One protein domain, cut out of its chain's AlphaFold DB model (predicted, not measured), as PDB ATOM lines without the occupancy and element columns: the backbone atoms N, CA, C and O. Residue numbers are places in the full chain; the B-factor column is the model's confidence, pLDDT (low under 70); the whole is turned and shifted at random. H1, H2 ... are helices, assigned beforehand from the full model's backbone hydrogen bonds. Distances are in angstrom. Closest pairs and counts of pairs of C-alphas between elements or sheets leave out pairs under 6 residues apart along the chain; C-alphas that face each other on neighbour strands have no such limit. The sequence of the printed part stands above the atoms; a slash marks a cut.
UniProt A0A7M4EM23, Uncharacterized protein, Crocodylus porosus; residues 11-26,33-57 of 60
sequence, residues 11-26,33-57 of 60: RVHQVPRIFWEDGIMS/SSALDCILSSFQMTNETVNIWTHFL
ATOM      1  N   ARG A  11     137.369 161.869 183.208       96.94
ATOM      2  CA  ARG A  11     137.699 161.753 184.633       96.94
ATOM      3  C   ARG A  11     138.419 160.439 184.906       96.94
ATOM      4  O   ARG A  11     138.254 159.481 184.155       96.94
ATOM      5  N   VAL A  12     139.153 160.379 186.015       96.50
ATOM      6  CA  VAL A  12     139.936 159.201 186.430       96.50
ATOM      7  C   VAL A  12     139.115 157.904 186.388       96.50
ATOM      8  O   VAL A  12     139.514 156.919 185.779       96.50
ATOM      9  N   HIS A  13     137.882 157.925 186.892       95.94
ATOM     10  CA  HIS A  13     137.006 156.748 186.929       95.94
ATOM     11  C   HIS A  13     136.484 156.289 185.553       95.94
ATOM     12  O   HIS A  13     135.850 155.241 185.465       95.94
ATOM     13  N   GLN A  14     136.675 157.080 184.494       95.94
ATOM     14  CA  GLN A  14     136.236 156.753 183.133       95.94
ATOM     15  C   GLN A  14     137.351 156.110 182.299       95.94
ATOM     16  O   GLN A  14     137.079 155.636 181.197       95.94
ATOM     17  N   VAL A  15     138.587 156.089 182.804       95.50
ATOM     18  CA  VAL A  15     139.732 155.461 182.140       95.50
ATOM     19  C   VAL A  15     140.199 154.213 182.898       95.50
ATOM     20  O   VAL A  15     140.001 154.119 184.113       95.50
ATOM     21  N   PRO A  16     140.806 153.228 182.211       96.19
ATOM     22  CA  PRO A  16     141.379 152.055 182.863       96.19
ATOM     23  C   PRO A  16     142.416 152.428 183.928       96.19
ATOM     24  O   PRO A  16     143.185 153.368 183.742       96.19
ATOM     25  N   ARG A  17     142.491 151.635 185.005       94.56
ATOM     26  CA  ARG A  17     143.376 151.893 186.157       94.56
ATOM     27  C   ARG A  17     144.861 152.024 185.814       94.56
ATOM     28  O   ARG A  17     145.582 152.676 186.549       94.56
ATOM     29  N   ILE A  18     145.310 151.438 184.703       95.56
ATOM     30  CA  ILE A  18     146.701 151.565 184.235       95.56
ATOM     31  C   ILE A  18     147.087 153.007 183.869       95.56
ATOM     32  O   ILE A  18     148.265 153.327 183.852       95.56
ATOM     33  N   PHE A  19     146.105 153.869 183.590       94.44
ATOM     34  CA  PHE A  19     146.323 155.285 183.297       94.44
ATOM     35  C   PHE A  19     146.103 156.181 184.517       94.44
ATOM     36  O   PHE A  19     146.090 157.394 184.370       94.44
ATOM     37  N   TRP A  20     145.818 155.622 185.696       95.44
ATOM     38  CA  TRP A  20     145.550 156.438 186.875       95.44
ATOM     39  C   TRP A  20     146.852 156.975 187.445       95.44
ATOM     40  O   TRP A  20     147.847 156.261 187.526       95.44
ATOM     41  N   GLU A  21     146.799 158.224 187.885       95.44
ATOM     42  CA  GLU A  21     147.907 158.900 188.541       95.44
ATOM     43  C   GLU A  21     147.393 159.527 189.830       95.44
ATOM     44  O   GLU A  21     146.302 160.110 189.866       95.44
ATOM     45  N   ASP A  22     148.167 159.380 190.899       95.25
ATOM     46  CA  ASP A  22     147.785 159.888 192.209       95.25
ATOM     47  C   ASP A  22     147.674 161.418 192.179       95.25
ATOM     48  O   ASP A  22     148.560 162.128 191.710       95.25
ATOM     49  N   GLY A  23     146.552 161.938 192.679       94.25
ATOM     50  CA  GLY A  23     146.265 163.376 192.683       94.25
ATOM     51  C   GLY A  23     145.674 163.923 191.377       94.25
ATOM     52  O   GLY A  23     145.267 165.085 191.349       94.25
ATOM     53  N   ILE A  24     145.534 163.105 190.328       96.38
ATOM     54  CA  ILE A  24     144.931 163.517 189.056       96.38
ATOM     55  C   ILE A  24     143.490 162.995 188.950       96.38
ATOM     56  O   ILE A  24     143.225 161.808 188.792       96.38
ATOM     57  N   MET A  25     142.517 163.908 189.006       96.50
ATOM     58  CA  MET A  25     141.087 163.548 189.033       96.50
ATOM     59  C   MET A  25     140.395 163.614 187.662       96.50
ATOM     60  O   MET A  25     139.364 162.970 187.435       96.50
ATOM     61  N   SER A  26     140.933 164.402 186.736       96.06
ATOM     62  CA  SER A  26     140.387 164.652 185.397       96.06
ATOM     63  C   SER A  26     141.494 165.063 184.437       96.06
ATOM     64  O   SER A  26     142.633 165.149 184.864       96.06
ATOM     65  N   SER A  33     143.353 156.965 170.991       90.62
ATOM     66  CA  SER A  33     143.362 158.206 170.214       90.62
ATOM     67  C   SER A  33     143.972 157.964 168.837       90.62
ATOM     68  O   SER A  33     144.919 157.188 168.704       90.62
ATOM     69  N   SER A  34     143.439 158.619 167.805       92.69
ATOM     70  CA  SER A  34     144.111 158.674 166.504       92.69
ATOM     71  C   SER A  34     145.348 159.578 166.572       92.69
ATOM     72  O   SER A  34     145.489 160.389 167.487       92.69
ATOM     73  N   ALA A  35     146.240 159.491 165.580       93.62
ATOM     74  CA  ALA A  35     147.397 160.388 165.501       93.62
ATOM     75  C   ALA A  35     146.976 161.870 165.450       93.62
ATOM     76  O   ALA A  35     147.608 162.719 166.076       93.62
ATOM     77  N   LEU A  36     145.874 162.169 164.756       92.50
ATOM     78  CA  LEU A  36     145.308 163.513 164.694       92.50
ATOM     79  C   LEU A  36     144.794 163.958 166.069       92.50
ATOM     80  O   LEU A  36     145.102 165.069 166.491       92.50
ATOM     81  N   ASP A  37     144.085 163.088 166.796       92.25
ATOM     82  CA  ASP A  37     143.627 163.388 168.162       92.25
ATOM     83  C   ASP A  37     144.806 163.661 169.101       92.25
ATOM     84  O   ASP A  37     144.736 164.567 169.927       92.25
ATOM     85  N   CYS A  38     145.904 162.912 168.958       92.56
ATOM     86  CA  CYS A  38     147.121 163.136 169.734       92.56
ATOM     87  C   CYS A  38     147.704 164.530 169.471       92.56
ATOM     88  O   CYS A  38     147.975 165.252 170.429       92.56
ATOM     89  N   ILE A  39     147.833 164.933 168.203       92.75
ATOM     90  CA  ILE A  39     148.349 166.260 167.831       92.75
ATOM     91  C   ILE A  39     147.426 167.362 168.355       92.75
ATOM     92  O   ILE A  39     147.898 168.312 168.973       92.75
ATOM     93  N   LEU A  40     146.110 167.229 168.157       94.00
ATOM     94  CA  LEU A  40     145.145 168.208 168.663       94.00
ATOM     95  C   LEU A  40     145.172 168.302 170.193       94.00
ATOM     96  O   LEU A  40     145.046 169.399 170.733       94.00
ATOM     97  N   SER A  41     145.378 167.181 170.893       93.75
ATOM     98  CA  SER A  41     145.430 167.160 172.359       93.75
ATOM     99  C   SER A  41     146.587 167.980 172.933       93.75
ATOM    100  O   SER A  41     146.439 168.540 174.015       93.75
ATOM    101  N   SER A  42     147.688 168.148 172.187       94.31
ATOM    102  CA  SER A  42     148.809 169.012 172.584       94.31
ATOM    103  C   SER A  42     148.420 170.492 172.680       94.31
ATOM    104  O   SER A  42     149.099 171.263 173.350       94.31
ATOM    105  N   PHE A  43     147.320 170.902 172.042       94.19
ATOM    106  CA  PHE A  43     146.786 172.269 172.086       94.19
ATOM    107  C   PHE A  43     145.528 172.397 172.961       94.19
ATOM    108  O   PHE A  43     144.924 173.464 173.033       94.19
ATOM    109  N   GLN A  44     145.120 171.320 173.634       93.62
ATOM    110  CA  GLN A  44     144.011 171.291 174.586       93.62
ATOM    111  C   GLN A  44     144.574 171.182 176.007       93.62
ATOM    112  O   GLN A  44     145.649 170.633 176.189       93.62
ATOM    113  N   MET A  45     143.875 171.668 177.035       93.69
ATOM    114  CA  MET A  45     144.316 171.502 178.427       93.69
ATOM    115  C   MET A  45     144.030 170.072 178.914       93.69
ATOM    116  O   MET A  45     142.900 169.741 179.267       93.69
ATOM    117  N   THR A  46     145.055 169.225 178.902       94.88
ATOM    118  CA  THR A  46     145.039 167.830 179.372       94.88
ATOM    119  C   THR A  46     146.184 167.607 180.356       94.88
ATOM    120  O   THR A  46     147.071 168.456 180.470       94.88
ATOM    121  N   ASN A  47     146.201 166.456 181.030       95.50
ATOM    122  CA  ASN A  47     147.270 166.112 181.980       95.50
ATOM    123  C   ASN A  47     148.658 166.095 181.323       95.50
ATOM    124  O   ASN A  47     149.648 166.439 181.956       95.50
ATOM    125  N   GLU A  48     148.712 165.787 180.025       95.31
ATOM    126  CA  GLU A  48     149.966 165.677 179.281       95.31
ATOM    127  C   GLU A  48     150.400 166.966 178.603       95.31
ATOM    128  O   GLU A  48     151.499 167.033 178.067       95.31
ATOM    129  N   THR A  49     149.563 168.001 178.582       95.25
ATOM    130  CA  THR A  49     149.840 169.188 177.768       95.25
ATOM    131  C   THR A  49     151.115 169.872 178.232       95.25
ATOM    132  O   THR A  49     152.012 170.113 177.430       95.25
ATOM    133  N   VAL A  50     151.241 170.121 179.537       92.69
ATOM    134  CA  VAL A  50     152.461 170.714 180.096       92.69
ATOM    135  C   VAL A  50     153.650 169.770 179.916       92.69
ATOM    136  O   VAL A  50     154.691 170.236 179.471       92.69
ATOM    137  N   ASN A  51     153.489 168.463 180.157       94.12
ATOM    138  CA  ASN A  51     154.553 167.467 179.961       94.12
ATOM    139  C   ASN A  51     155.100 167.476 178.526       94.12
ATOM    140  O   ASN A  51     156.312 167.454 178.322       94.12
ATOM    141  N   ILE A  52     154.214 167.546 177.530       94.12
ATOM    142  CA  ILE A  52     154.581 167.635 176.116       94.12
ATOM    143  C   ILE A  52     155.352 168.929 175.864       94.12
ATOM    144  O   ILE A  52     156.442 168.884 175.302       94.12
ATOM    145  N   TRP A  53     154.818 170.077 176.283       93.94
ATOM    146  CA  TRP A  53     155.440 171.370 175.989       93.94
ATOM    147  C   TRP A  53     156.765 171.583 176.721       93.94
ATOM    148  O   TRP A  53     157.662 172.175 176.137       93.94
ATOM    149  N   THR A  54     156.941 171.085 177.945       93.50
ATOM    150  CA  THR A  54     158.219 171.219 178.664       93.50
ATOM    151  C   THR A  54     159.347 170.420 178.018       93.50
ATOM    152  O   THR A  54     160.488 170.864 178.058       93.50
ATOM    153  N   HIS A  55     159.040 169.276 177.397       90.00
ATOM    154  CA  HIS A  55     160.026 168.469 176.671       90.00
ATOM    155  C   HIS A  55     160.200 168.918 175.215       90.00
ATOM    156  O   HIS A  55     161.274 168.751 174.643       90.00
ATOM    157  N   PHE A  56     159.142 169.450 174.596       91.31
ATOM    158  CA  PHE A  56     159.167 169.896 173.204       91.31
ATOM    159  C   PHE A  56     159.799 171.278 173.042       91.31
ATOM    160  O   PHE A  56     160.521 171.511 172.073       91.31
ATOM    161  N   LEU A  57     159.519 172.208 173.962       88.25
ATOM    162  CA  LEU A  57     160.150 173.520 173.936       88.25
ATOM    163  C   LEU A  57     161.620 173.352 174.320       88.25
ATOM    164  O   LEU A  57     161.903 172.853 175.411       88.25
TER     165      LEU A  57
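Overview. This is residues 11 to 26 and 33 to 57 of the 60 residues of an uncharacterized protein of Crocodylus porosus (UniProt A0A7M4EM23). With little regular structure, this is a winding stretch with no named element, residues 11 to 26, and, past a cut, two short helices, H1 and H2, set as an L with its corner near Ser 41 and Thr 49. Residues 34 to 40 stick out. The 41 printed residues, 15 of them in H1 then H2, with no named strand, are all helix by class and loose, with a radius of gyration of the C-alphas of 11.4 A and spans of 29 by 22 by 16 A.

Along the chain. Start at C-alpha 11, (137.699, 161.753, 184.633). Past the cut, find C-alpha 35 at (147.397, 160.388, 165.501), where H1, residues 35 to 41, begins and runs 9.8 A. H2, residues 49 to 56, runs 10.4 A to C-alpha 56 at (159.167, 169.896, 173.204).

Arrangement. H1 and H2 are close but not clearly touching; their closest C-alphas, of Ser 41 and Thr 49, are 7.3 A apart. Their lines are only just about perpendicular, at 70.2 degrees. In H1 and H2, every O i to N i+4 pair is within hydrogen-bond range.

Size, cuts and confidence. The C-alphas farthest apart, of His 13 and Leu 57, span 31.4 A. Residues 27 to 32 are not printed; C-alphas 26 and 33 are 16.8 A apart across the cut. The link from H1 to H2 is short, and no printed residue is under 70 in pLDDT.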